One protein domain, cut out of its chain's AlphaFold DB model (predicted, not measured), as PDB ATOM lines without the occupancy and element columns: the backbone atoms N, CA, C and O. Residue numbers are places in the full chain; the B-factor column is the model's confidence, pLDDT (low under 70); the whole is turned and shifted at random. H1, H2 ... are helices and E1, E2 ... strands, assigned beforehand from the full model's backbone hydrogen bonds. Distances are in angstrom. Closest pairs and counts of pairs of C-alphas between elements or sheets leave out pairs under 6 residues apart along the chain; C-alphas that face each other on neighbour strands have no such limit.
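AT A GLANCE: This is residues 17 to 116 of the 123 residues of an uncharacterized protein of Candidatus Pacearchaeota archaeon (UniProt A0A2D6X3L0). What is the shape? The longest helix, H2, forms a helical hairpin with H1, and a second hairpin, H3 and H4, crosses H1; E1 lies at one end. What is printed? The 100 residues, mostly helix by named elements, run E1, H1, H2, H3, H4, compact, radius of gyration of the C-alphas 13.4 A, spanning 39 by 32 by 27 A.

IN THESE COORDINATES: Where is H2? Residues 59 to 73 span 20.6 A from C-alpha 59 at (169.509, 134.868, 131.327). The others? H1 is residues 40 to 49, 14.3 A; H3 88 to 101, 19.5 A; H4 104 to 115, ending at (154.809, 111.718, 127.277); E1 31 to 33.

HOW THE PARTS SIT: What touches the hub, H1? H2 touches it at 18 degrees, a shallow tilt, opposite ways; closest C-alphas Ala 69 and Val 45, 4.9 A. H3 is about perpendicular, 80 degrees; closest C-alphas Ala 98 and Ala 47, 5.2 A. H4 touches it with residues 106 to 110 alone. Backbones? Every O i to N i+4 pair is within hydrogen-bond range in H1, H2 and H4; 9 of 10 in H3.

THE WHOLE: Any cut? The printed part has no cut; H2 to H3 is a long link. Low confidence? Residues 76 to 78 are under 70.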
ATOM      1  N   ASP A  17     147.674 118.829 122.222       91.62
ATOM      2  CA  ASP A  17     146.567 119.778 122.322       91.62
ATOM      3  C   ASP A  17     146.631 120.530 123.656       91.62
ATOM      4  O   ASP A  17     146.331 119.995 124.721       91.62
ATOM      5  N   PHE A  18     147.039 121.796 123.596       93.25
ATOM      6  CA  PHE A  18     147.133 122.654 124.772       93.25
ATOM      7  C   PHE A  18     145.789 123.277 125.184       93.25
ATOM      8  O   PHE A  18     145.731 123.891 126.251       93.25
ATOM      9  N   ASN A  19     144.718 123.108 124.394       92.50
ATOM     10  CA  ASN A  19     143.361 123.471 124.814       92.50
ATOM     11  C   ASN A  19     142.686 122.394 125.659       92.50
ATOM     12  O   ASN A  19     141.650 122.682 126.255       92.50
ATOM     13  N   ALA A  20     143.263 121.191 125.729       92.12
ATOM     14  CA  ALA A  20     142.701 120.100 126.505       92.12
ATOM     15  C   ALA A  20     142.474 120.533 127.968       92.12
ATOM     16  O   ALA A  20     143.389 121.105 128.586       92.12
ATOM     17  N   PRO A  21     141.274 120.286 128.528       94.31
ATOM     18  CA  PRO A  21     141.004 120.581 129.921       94.31
ATOM     19  C   PRO A  21     141.844 119.671 130.812       94.31
ATOM     20  O   PRO A  21     142.060 118.493 130.525       94.31
ATOM     21  N   VAL A  22     142.308 120.222 131.922       93.56
ATOM     22  CA  VAL A  22     142.946 119.451 132.979       93.56
ATOM     23  C   VAL A  22     141.849 118.754 133.767       93.56
ATOM     24  O   VAL A  22     140.914 119.401 134.235       93.56
ATOM     25  N   LEU A  23     141.964 117.436 133.903       93.56
ATOM     26  CA  LEU A  23     140.927 116.604 134.503       93.56
ATOM     27  C   LEU A  23     141.251 116.246 135.959       93.56
ATOM     28  O   LEU A  23     142.410 115.993 136.305       93.56
ATOM     29  N   ASP A  24     140.222 116.174 136.802       93.50
ATOM     30  CA  ASP A  24     140.296 115.635 138.161       93.50
ATOM     31  C   ASP A  24     140.429 114.096 138.163       93.50
ATOM     32  O   ASP A  24     140.586 113.470 137.116       93.50
ATOM     33  N   MET A  25     140.406 113.460 139.340       92.19
ATOM     34  CA  MET A  25     140.525 111.992 139.455       92.19
ATOM     35  C   MET A  25     139.287 111.219 138.966       92.19
ATOM     36  O   MET A  25     139.330 109.996 138.903       92.19
ATOM     37  N   ASN A  26     138.190 111.911 138.653       93.62
ATOM     38  CA  ASN A  26     136.958 111.342 138.105       93.62
ATOM     39  C   ASN A  26     136.775 111.722 136.624       93.62
ATOM     40  O   ASN A  26     135.660 111.652 136.108       93.62
ATOM     41  N   ASP A  27     137.849 112.179 135.976       90.50
ATOM     42  CA  ASP A  27     137.892 112.639 134.589       90.50
ATOM     43  C   ASP A  27     136.961 113.824 134.267       90.50
ATOM     44  O   ASP A  27     136.570 114.030 133.117       90.50
ATOM     45  N   ASN A  28     136.640 114.653 135.266       94.00
ATOM     46  CA  ASN A  28     135.910 115.905 135.056       94.00
ATOM     47  C   ASN A  28     136.875 117.088 134.898       94.00
ATOM     48  O   ASN A  28     137.865 117.159 135.630       94.00
ATOM     49  N   PRO A  29     136.589 118.058 134.009       94.81
ATOM     50  CA  PRO A  29     137.367 119.288 133.911       94.81
ATOM     51  C   PRO A  29     137.454 120.049 135.240       94.81
ATOM     52  O   PRO A  29     136.455 120.257 135.932       94.81
ATOM     53  N   ILE A  30     138.661 120.492 135.585       92.62
ATOM     54  CA  ILE A  30     138.905 121.366 136.731       92.62
ATOM     55  C   ILE A  30     138.625 122.805 136.306       92.62
ATOM     56  O   ILE A  30     139.240 123.316 135.375       92.62
ATOM     57  N   SER A  31     137.741 123.487 137.029       91.31
ATOM     58  CA  SER A  31     137.413 124.890 136.772       91.31
ATOM     59  C   SER A  31     138.531 125.840 137.235       91.31
ATOM     60  O   SER A  31     139.051 125.714 138.345       91.31
ATOM     61  N   ALA A  32     138.877 126.818 136.395       84.31
ATOM     62  CA  ALA A  32     139.791 127.926 136.687       84.31
ATOM     63  C   ALA A  32     139.069 129.216 137.140       84.31
ATOM     64  O   ALA A  32     139.723 130.200 137.484       84.31
ATOM     65  N   GLY A  33     137.732 129.230 137.145       82.00
ATOM     66  CA  GLY A  33     136.908 130.407 137.425       82.00
ATOM     67  C   GLY A  33     135.483 130.255 136.885       82.00
ATOM     68  O   GLY A  33     135.086 129.174 136.457       82.00
ATOM     69  N   GLU A  34     134.691 131.330 136.897       76.19
ATOM     70  CA  GLU A  34     133.306 131.290 136.403       76.19
ATOM     71  C   GLU A  34     133.244 130.855 134.925       76.19
ATOM     72  O   GLU A  34     133.518 131.639 134.022       76.19
ATOM     73  N   ASN A  35     132.831 129.603 134.694       71.12
ATOM     74  CA  ASN A  35     132.652 128.969 133.380       71.12
ATOM     75  C   ASN A  35     133.918 128.843 132.510       71.12
ATOM     76  O   ASN A  35     133.795 128.716 131.292       71.12
ATOM     77  N   GLU A  36     135.113 128.857 133.102       86.44
ATOM     78  CA  GLU A  36     136.360 128.562 132.385       86.44
ATOM     79  C   GLU A  36     137.036 127.326 132.979       86.44
ATOM     80  O   GLU A  36     137.229 127.236 134.196       86.44
ATOM     81  N   ASP A  37     137.404 126.382 132.115       91.44
ATOM     82  CA  ASP A  37     138.189 125.210 132.487       91.44
ATOM     83  C   ASP A  37     139.679 125.560 132.505       91.44
ATOM     84  O   ASP A  37     140.195 126.293 131.658       91.44
ATOM     85  N   LEU A  38     140.402 124.989 133.461       93.25
ATOM     86  CA  LEU A  38     141.852 125.039 133.494       93.25
ATOM     87  C   LEU A  38     142.401 124.202 132.335       93.25
ATOM     88  O   LEU A  38     142.216 122.988 132.314       93.25
ATOM     89  N   ARG A  39     143.103 124.827 131.383       94.50
ATOM     90  CA  ARG A  39     143.664 124.126 130.217       94.50
ATOM     91  C   ARG A  39     145.132 123.770 130.411       94.50
ATOM     92  O   ARG A  39     145.880 124.452 131.117       94.50
ATOM     93  N   LEU A  40     145.575 122.726 129.714       94.88
ATOM     94  CA  LEU A  40     146.963 122.256 129.741       94.88
ATOM     95  C   LEU A  40     147.970 123.361 129.372       94.88
ATOM     96  O   LEU A  40     149.045 123.462 129.972       94.88
ATOM     97  N   GLY A  41     147.617 124.209 128.401       94.94
ATOM     98  CA  GLY A  41     148.418 125.356 127.984       94.94
ATOM     99  C   GLY A  41     148.687 126.329 129.126       94.94
ATOM    100  O   GLY A  41     149.835 126.740 129.303       94.94
ATOM    101  N   ASN A  42     147.677 126.621 129.955       94.19
ATOM    102  CA  ASN A  42     147.836 127.493 131.119       94.19
ATOM    103  C   ASN A  42     148.878 126.922 132.082       94.19
ATOM    104  O   ASN A  42     149.792 127.638 132.487       94.19
ATOM    105  N   LEU A  43     148.785 125.628 132.401       95.88
ATOM    106  CA  LEU A  43     149.743 124.983 133.293       95.88
ATOM    107  C   LEU A  43     151.168 125.005 132.727       95.88
ATOM    108  O   LEU A  43     152.103 125.399 133.427       95.88
ATOM    109  N   CYS A  44     151.352 124.640 131.459       96.88
ATOM    110  CA  CYS A  44     152.680 124.606 130.844       96.88
ATOM    111  C   CYS A  44     153.310 126.003 130.748       96.88
ATOM    112  O   CYS A  44     154.493 126.169 131.046       96.88
ATOM    113  N   VAL A  45     152.531 127.021 130.366       96.31
ATOM    114  CA  VAL A  45     152.991 128.418 130.316       96.31
ATOM    115  C   VAL A  45     153.366 128.908 131.710       96.31
ATOM    116  O   VAL A  45     154.458 129.444 131.891       96.31
ATOM    117  N   ASN A  46     152.519 128.676 132.709       95.56
ATOM    118  CA  ASN A  46     152.785 129.107 134.077       95.56
ATOM    119  C   ASN A  46     154.024 128.405 134.670       95.56
ATOM    120  O   ASN A  46     154.848 129.081 135.283       95.56
ATOM    121  N   ALA A  47     154.248 127.111 134.402       96.25
ATOM    122  CA  ALA A  47     155.475 126.412 134.821       96.25
ATOM    123  C   ALA A  47     156.741 126.999 134.178       96.25
ATOM    124  O   ALA A  47     157.801 127.042 134.795       96.25
ATOM    125  N   LEU A  48     156.651 127.482 132.938       96.62
ATOM    126  CA  LEU A  48     157.779 128.129 132.264       96.62
ATOM    127  C   LEU A  48     158.037 129.554 132.773       96.62
ATOM    128  O   LEU A  48     159.164 130.040 132.673       96.62
ATOM    129  N   MET A  49     157.008 130.226 133.289       95.31
ATOM    130  CA  MET A  49     157.058 131.640 133.670       95.31
ATOM    131  C   MET A  49     157.235 131.871 135.173       95.31
ATOM    132  O   MET A  49     157.615 132.974 135.571       95.31
ATOM    133  N   VAL A  50     156.977 130.862 136.004       92.19
ATOM    134  CA  VAL A  50     157.166 130.961 137.451       92.19
ATOM    135  C   VAL A  50     158.645 131.163 137.794       92.19
ATOM    136  O   VAL A  50     159.553 130.671 137.118       92.19
ATOM    137  N   SER A  51     158.880 131.942 138.844       87.00
ATOM    138  CA  SER A  51     160.196 132.112 139.455       87.00
ATOM    139  C   SER A  51     160.198 131.365 140.780       87.00
ATOM    140  O   SER A  51     159.270 131.532 141.568       87.00
ATOM    141  N   PHE A  52     161.227 130.560 141.013       85.62
ATOM    142  CA  PHE A  52     161.424 129.850 142.275       85.62
ATOM    143  C   PHE A  52     162.460 130.586 143.124       85.62
ATOM    144  O   PHE A  52     163.377 131.209 142.582       85.62
ATOM    145  N   ASP A  53     162.330 130.505 144.447       79.81
ATOM    146  CA  ASP A  53     163.242 131.182 145.378       79.81
ATOM    147  C   ASP A  53     164.696 130.696 145.234       79.81
ATOM    148  O   ASP A  53     165.640 131.450 145.474       79.81
ATOM    149  N   ASP A  54     164.888 129.454 144.789       79.00
ATOM    150  CA  ASP A  54     166.179 128.835 144.504       79.00
ATOM    151  C   ASP A  54     166.483 128.709 142.998       79.00
ATOM    152  O   ASP A  54     167.417 127.996 142.615       79.00
ATOM    153  N   ASP A  55     165.755 129.427 142.130       79.00
ATOM    154  CA  ASP A  55     165.935 129.353 140.679       79.00
ATOM    155  C   ASP A  55     167.311 129.885 140.254       79.00
ATOM    156  O   ASP A  55     167.576 131.090 140.191       79.00
ATOM    157  N   LYS A  56     168.200 128.957 139.893       82.69
ATOM    158  CA  LYS A  56     169.552 129.251 139.394       82.69
ATOM    159  C   LYS A  56     169.588 129.547 137.891       82.69
ATOM    160  O   LYS A  56     170.668 129.524 137.298       82.69
ATOM    161  N   ALA A  57     168.443 129.807 137.255       85.12
ATOM    162  CA  ALA A  57     168.400 130.093 135.830       85.12
ATOM    163  C   ALA A  57     169.149 131.372 135.451       85.12
ATOM    164  O   ALA A  57     168.797 132.486 135.850       85.12
ATOM    165  N   ASP A  58     170.145 131.208 134.584       90.62
ATOM    166  CA  ASP A  58     170.794 132.326 133.912       90.62
ATOM    167  C   ASP A  58     169.860 132.994 132.879       90.62
ATOM    168  O   ASP A  58     168.770 132.508 132.550       90.62
ATOM    169  N   GLY A  59     170.292 134.131 132.325       92.50
ATOM    170  CA  GLY A  59     169.509 134.868 131.327       92.50
ATOM    171  C   GLY A  59     169.192 134.061 130.059       92.50
ATOM    172  O   GLY A  59     168.132 134.244 129.462       92.50
ATOM    173  N   THR A  60     170.062 133.125 129.668       93.81
ATOM    174  CA  THR A  60     169.840 132.266 128.495       93.81
ATOM    175  C   THR A  60     168.740 131.247 128.769       93.81
ATOM    176  O   THR A  60     167.899 130.994 127.905       93.81
ATOM    177  N   GLN A  61     168.719 130.662 129.965       91.94
ATOM    178  CA  GLN A  61     167.666 129.746 130.391       91.94
ATOM    179  C   GLN A  61     166.321 130.464 130.495       91.94
ATOM    180  O   GLN A  61     165.333 129.967 129.955       91.94
ATOM    181  N   LYS A  62     166.291 131.672 131.069       94.06
ATOM    182  CA  LYS A  62     165.079 132.507 131.125       94.06
ATOM    183  C   LYS A  62     164.537 132.825 129.732       94.06
ATOM    184  O   LYS A  62     163.344 132.668 129.486       94.06
ATOM    185  N   LEU A  63     165.410 133.177 128.788       95.75
ATOM    186  CA  LEU A  63     165.006 133.431 127.404       95.75
ATOM    187  C   LEU A  63     164.456 132.169 126.716       95.75
ATOM    188  O   LEU A  63     163.484 132.252 125.967       95.75
ATOM    189  N   LYS A  64     165.045 130.993 126.976       95.25
ATOM    190  CA  LYS A  64     164.519 129.712 126.472       95.25
ATOM    191  C   LYS A  64     163.121 129.427 127.016       95.25
ATOM    192  O   LYS A  64     162.240 129.109 126.219       95.25
ATOM    193  N   ARG A  65     162.920 129.580 128.331       95.81
ATOM    194  CA  ARG A  65     161.613 129.399 128.978       95.81
ATOM    195  C   ARG A  65     160.571 130.344 128.380       95.81
ATOM    196  O   ARG A  65     159.543 129.879 127.902       95.81
ATOM    197  N   PHE A  66     160.892 131.635 128.277       96.44
ATOM    198  CA  PHE A  66     160.010 132.641 127.682       96.44
ATOM    199  C   PHE A  66     159.640 132.326 126.227       96.44
ATOM    200  O   PHE A  66     158.472 132.379 125.854       96.44
ATOM    201  N   ASN A  67     160.617 131.966 125.390       96.38
ATOM    202  CA  ASN A  67     160.354 131.648 123.986       96.38
ATOM    203  C   ASN A  67     159.492 130.390 123.828       96.38
ATOM    204  O   ASN A  67     158.649 130.336 122.931       96.38
ATOM    205  N   LEU A  68     159.688 129.386 124.687       96.62
ATOM    206  CA  LEU A  68     158.845 128.194 124.699       96.62
ATOM    207  C   LEU A  68     157.429 128.522 125.185       96.62
ATOM    208  O   LEU A  68     156.474 128.116 124.531       96.62
ATOM    209  N   ALA A  69     157.292 129.315 126.251       96.19
ATOM    210  CA  ALA A  69     156.001 129.773 126.762       96.19
ATOM    211  C   ALA A  69     155.239 130.559 125.693       96.19
ATOM    212  O   ALA A  69     154.089 130.259 125.410       96.19
ATOM    213  N   LYS A  70     155.910 131.490 125.004       94.56
ATOM    214  CA  LYS A  70     155.339 132.242 123.880       94.56
ATOM    215  C   LYS A  70     154.911 131.330 122.728       94.56
ATOM    216  O   LYS A  70     153.885 131.575 122.106       94.56
ATOM    217  N   LYS A  71     155.691 130.285 122.430       93.81
ATOM    218  CA  LYS A  71     155.325 129.301 121.407       93.81
ATOM    219  C   LYS A  71     154.047 128.553 121.795       93.81
ATOM    220  O   LYS A  71     153.193 128.399 120.935       93.81
ATOM    221  N   ILE A  72     153.940 128.113 123.052       94.25
ATOM    222  CA  ILE A  72     152.759 127.414 123.581       94.25
ATOM    223  C   ILE A  72     151.555 128.344 123.623       94.25
ATOM    224  O   ILE A  72     150.508 127.946 123.155       94.25
ATOM    225  N   GLN A  73     151.707 129.576 124.112       93.00
ATOM    226  CA  GLN A  73     150.635 130.573 124.179       93.00
ATOM    227  C   GLN A  73     150.057 130.914 122.797       93.00
ATOM    228  O   GLN A  73     148.893 131.281 122.698       93.00
ATOM    229  N   GLY A  74     150.860 130.814 121.733       88.69
ATOM    230  CA  GLY A  74     150.424 131.153 120.381       88.69
ATOM    231  C   GLY A  74     150.273 132.660 120.152       88.69
ATOM    232  O   GLY A  74     150.926 133.486 120.797       88.69
ATOM    233  N   SER A  75     149.460 133.031 119.162       75.38
ATOM    234  CA  SER A  75     149.118 134.426 118.868       75.38
ATOM    235  C   SER A  75     147.967 134.896 119.750       75.38
ATOM    236  O   SER A  75     146.946 134.233 119.833       75.38
ATOM    237  N   ALA A  76     148.097 136.090 120.333       59.00
ATOM    238  CA  ALA A  76     147.124 136.691 121.255       59.00
ATOM    239  C   ALA A  76     145.740 137.030 120.649       59.00
ATOM    240  O   ALA A  76     144.963 137.735 121.285       59.00
ATOM    241  N   SER A  77     145.463 136.628 119.405       61.12
ATOM    242  CA  SER A  77     144.247 136.986 118.665       61.12
ATOM    243  C   SER A  77     143.047 136.113 119.007       61.12
ATOM    244  O   SER A  77     141.926 136.606 118.973       61.12
ATOM    245  N   ASP A  78     143.287 134.857 119.366       57.91
ATOM    246  CA  ASP A  78     142.258 133.885 119.697       57.91
ATOM    247  C   ASP A  78     142.642 133.333 121.064       57.91
ATOM    248  O   ASP A  78     143.808 133.017 121.294       57.91
ATOM    249  N   ASN A  79     141.710 133.271 122.008       70.62
ATOM    250  CA  ASN A  79     141.974 132.810 123.376       70.62
ATOM    251  C   ASN A  79     142.337 131.308 123.451       70.62
ATOM    252  O   ASN A  79     142.213 130.714 124.520       70.62
ATOM    253  N   ASP A  80     142.789 130.706 122.351       84.94
ATOM    254  CA  ASP A  80     143.050 129.290 122.157       84.94
ATOM    255  C   ASP A  80     144.541 129.023 121.974       84.94
ATOM    256  O   ASP A  80     145.274 129.755 121.303       84.94
ATOM    257  N   PHE A  81     144.993 127.918 122.553       89.12
ATOM    258  CA  PHE A  81     146.351 127.443 122.374       89.12
ATOM    259  C   PHE A  81     146.486 126.677 121.041       89.12
ATOM    260  O   PHE A  81     145.584 125.938 120.651       89.12
ATOM    261  N   PRO A  82     147.606 126.787 120.315       88.94
ATOM    262  CA  PRO A  82     147.883 125.936 119.166       88.94
ATOM    263  C   PRO A  82     148.145 124.480 119.577       88.94
ATOM    264  O   PRO A  82     148.790 124.210 120.591       88.94
ATOM    265  N   THR A  83     147.782 123.533 118.712       89.75
ATOM    266  CA  THR A  83     148.317 122.165 118.771       89.75
ATOM    267  C   THR A  83     149.775 122.170 118.313       89.75
ATOM    268  O   THR A  83     150.091 122.647 117.218       89.75
ATOM    269  N   LEU A  84     150.701 121.651 119.128       90.56
ATOM    270  CA  LEU A  84     152.138 121.726 118.824       90.56
ATOM    271  C   LEU A  84     152.861 120.398 118.983       90.56
ATOM    272  O   LEU A  84     152.704 119.676 119.961       90.56
ATOM    273  N   ARG A  85     153.816 120.154 118.084       90.75
ATOM    274  CA  ARG A  85     154.863 119.155 118.311       90.75
ATOM    275  C   ARG A  85     156.017 119.776 119.092       90.75
ATOM    276  O   ARG A  85     156.651 120.742 118.645       90.75
ATOM    277  N   LEU A  86     156.313 119.196 120.250       90.56
ATOM    278  CA  LEU A  86     157.483 119.526 121.058       90.56
ATOM    279  C   LEU A  86     158.530 118.419 120.950       90.56
ATOM    280  O   LEU A  86     158.210 117.235 120.981       90.56
ATOM    281  N   ASN A  87     159.798 118.815 120.834       91.88
ATOM    282  CA  ASN A  87     160.907 117.871 120.944       91.88
ATOM    283  C   ASN A  87     161.128 117.472 122.416       91.88
ATOM    284  O   ASN A  87     160.706 118.185 123.329       91.88
ATOM    285  N   SER A  88     161.856 116.378 122.646       91.06
ATOM    286  CA  SER A  88     162.099 115.835 123.990       91.06
ATOM    287  C   SER A  88     162.795 116.817 124.938       91.06
ATOM    288  O   SER A  88     162.543 116.792 126.136       91.06
ATOM    289  N   LYS A  89     163.639 117.729 124.428       94.38
ATOM    290  CA  LYS A  89     164.305 118.745 125.267       94.38
ATOM    291  C   LYS A  89     163.309 119.766 125.815       94.38
ATOM    292  O   LYS A  89     163.415 120.157 126.971       94.38
ATOM    293  N   ASN A  90     162.349 120.187 124.993       95.75
ATOM    294  CA  ASN A  90     161.299 121.112 125.408       95.75
ATOM    295  C   ASN A  90     160.317 120.436 126.369       95.75
ATOM    296  O   ASN A  90     159.964 121.048 127.368       95.75
ATOM    297  N   LYS A  91     159.926 119.180 126.098       95.19
ATOM    298  CA  LYS A  91     159.080 118.398 127.013       95.19
ATOM    299  C   LYS A  91     159.738 118.254 128.382       95.19
ATOM    300  O   LYS A  91     159.161 118.673 129.376       95.19
ATOM    301  N   LYS A  92     160.997 117.798 128.412       95.50
ATOM    302  CA  LYS A  92     161.772 117.670 129.649       95.50
ATOM    303  C   LYS A  92     161.858 118.984 130.427       95.50
ATOM    304  O   LYS A  92     161.654 118.977 131.629       95.50
ATOM    305  N   MET A  93     162.116 120.107 129.754       95.50
ATOM    306  CA  MET A  93     162.147 121.413 130.423       95.50
ATOM    307  C   MET A  93     160.811 121.757 131.091       95.50
ATOM    308  O   MET A  93     160.820 122.285 132.196       95.50
ATOM    309  N   ILE A  94     159.684 121.483 130.429       97.06
ATOM    310  CA  ILE A  94     158.358 121.727 131.009       97.06
ATOM    311  C   ILE A  94     158.149 120.820 132.221       97.06
ATOM    312  O   ILE A  94     157.743 121.321 133.259       97.06
ATOM    313  N   LEU A  95     158.467 119.527 132.109       96.69
ATOM    314  CA  LEU A  95     158.310 118.563 133.203       96.69
ATOM    315  C   LEU A  95     159.171 118.921 134.420       96.69
ATOM    316  O   LEU A  95     158.636 119.018 135.518       96.69
ATOM    317  N   ASP A  96     160.460 119.216 134.222       95.12
ATOM    318  CA  ASP A  96     161.390 119.574 135.306       95.12
ATOM    319  C   ASP A  96     160.935 120.849 136.063       95.12
ATOM    320  O   ASP A  96     161.206 121.012 137.253       95.12
ATOM    321  N   LEU A  97     160.258 121.782 135.380       96.00
ATOM    322  CA  LEU A  97     159.706 122.996 135.998       96.00
ATOM    323  C   LEU A  97     158.322 122.759 136.613       96.00
ATOM    324  O   LEU A  97     158.019 123.302 137.672       96.00
ATOM    325  N   ALA A  98     157.486 121.945 135.972       96.50
ATOM    326  CA  ALA A  98     156.166 121.580 136.469       96.50
ATOM    327  C   ALA A  98     156.248 120.771 137.769       96.50
ATOM    328  O   ALA A  98     155.419 120.985 138.649       96.50
ATOM    329  N   GLU A  99     157.256 119.904 137.908       95.50
ATOM    330  CA  GLU A  99     157.542 119.145 139.137       95.50
ATOM    331  C   GLU A  99     157.735 120.071 140.348       95.50
ATOM    332  O   GLU A  99     157.322 119.749 141.458       95.50
ATOM    333  N   GLN A 100     158.322 121.248 140.128       94.19
ATOM    334  CA  GLN A 100     158.533 122.255 141.170       94.19
ATOM    335  C   GLN A 100     157.326 123.187 141.339       94.19
ATOM    336  O   GLN A 100     157.042 123.643 142.444       94.19
ATOM    337  N   ALA A 101     156.628 123.505 140.245       94.31
ATOM    338  CA  ALA A 101     155.541 124.481 140.236       94.31
ATOM    339  C   ALA A 101     154.217 123.935 140.779       94.31
ATOM    340  O   ALA A 101     153.403 124.707 141.292       94.31
ATOM    341  N   TYR A 102     153.967 122.635 140.624       95.38
ATOM    342  CA  TYR A 102     152.632 122.080 140.783       95.38
ATOM    343  C   TYR A 102     152.550 120.878 141.708       95.38
ATOM    344  O   TYR A 102     153.481 120.102 141.881       95.38
ATOM    345  N   GLN A 103     151.353 120.704 142.264       93.38
ATOM    346  CA  GLN A 103     150.981 119.511 143.010       93.38
ATOM    347  C   GLN A 103     150.837 118.297 142.081       93.38
ATOM    348  O   GLN A 103     150.600 118.431 140.878       93.38
ATOM    349  N   THR A 104     150.907 117.106 142.677       95.25
ATOM    350  CA  THR A 104     150.959 115.803 141.996       95.25
ATOM    351  C   THR A 104     149.920 115.624 140.893       95.25
ATOM    352  O   THR A 104     150.284 115.191 139.808       95.25
ATOM    353  N   LEU A 105     148.651 115.984 141.130       93.62
ATOM    354  CA  LEU A 105     147.584 115.825 140.133       93.62
ATOM    355  C   LEU A 105     147.877 116.613 138.850       93.62
ATOM    356  O   LEU A 105     147.842 116.069 137.752       93.62
ATOM    357  N   MET A 106     148.203 117.895 138.994       94.81
ATOM    358  CA  MET A 106     148.478 118.781 137.863       94.81
ATOM    359  C   MET A 106     149.743 118.341 137.122       94.81
ATOM    360  O   MET A 106     149.763 118.321 135.894       94.81
ATOM    361  N   TYR A 107     150.781 117.939 137.864       95.81
ATOM    362  CA  TYR A 107     151.995 117.377 137.278       95.81
ATOM    363  C   TYR A 107     151.705 116.102 136.474       95.81
ATOM    364  O   TYR A 107     152.149 115.999 135.333       95.81
ATOM    365  N   ALA A 108     150.919 115.172 137.025       93.94
ATOM    366  CA  ALA A 108     150.549 113.928 136.351       93.94
ATOM    367  C   ALA A 108     149.814 114.198 135.031       93.94
ATOM    368  O   ALA A 108     150.196 113.648 134.002       93.94
ATOM    369  N   ARG A 109     148.849 115.128 135.015       93.69
ATOM    370  CA  ARG A 109     148.136 115.506 133.782       93.69
ATOM    371  C   ARG A 109     149.057 116.138 132.731       93.69
ATOM    372  O   ARG A 109     148.908 115.864 131.543       93.69
ATOM    373  N   ILE A 110     150.038 116.947 133.143       95.19
ATOM    374  CA  ILE A 110     151.062 117.466 132.219       95.19
ATOM    375  C   ILE A 110     151.920 116.321 131.674       95.19
ATOM    376  O   ILE A 110     152.188 116.277 130.475       95.19
ATOM    377  N   TYR A 111     152.353 115.403 132.540       94.50
ATOM    378  CA  TYR A 111     153.164 114.255 132.151       94.50
ATOM    379  C   TYR A 111     152.446 113.389 131.116       94.50
ATOM    380  O   TYR A 111     152.989 113.175 130.035       94.50
ATOM    381  N   GLU A 112     151.207 112.982 131.397       90.88
ATOM    382  CA  GLU A 112     150.355 112.220 130.476       90.88
ATOM    383  C   GLU A 112     150.222 112.926 129.124       90.88
ATOM    384  O   GLU A 112     150.383 112.314 128.069       90.88
ATOM    385  N   ALA A 113     149.986 114.238 129.130       90.44
ATOM    386  CA  ALA A 113     149.809 114.986 127.896       90.44
ATOM    387  C   ALA A 113     151.106 115.183 127.095       90.44
ATOM    388  O   ALA A 113     151.046 115.389 125.883       90.44
ATOM    389  N   LEU A 114     152.280 115.161 127.736       91.06
ATOM    390  CA  LEU A 114     153.566 115.351 127.058       91.06
ATOM    391  C   LEU A 114     154.216 114.033 126.644       91.06
ATOM    392  O   LEU A 114     154.785 113.962 125.551       91.06
ATOM    393  N   GLU A 115     154.153 113.010 127.485       88.94
ATOM    394  CA  GLU A 115     154.809 111.718 127.277       88.94
ATOM    395  C   GLU A 115     153.829 110.621 126.845       88.94
ATOM    396  O   GLU A 115     154.274 109.573 126.394       88.94
ATOM    397  N   GLY A 116     152.518 110.871 126.876       76.62
ATOM    398  CA  GLY A 116     151.498 109.854 126.637       76.62
ATOM    399  C   GLY A 116     151.255 108.990 127.877       76.62
ATOM    400  O   GLY A 116     151.897 109.150 128.914       76.62
TER     401      GLY A 116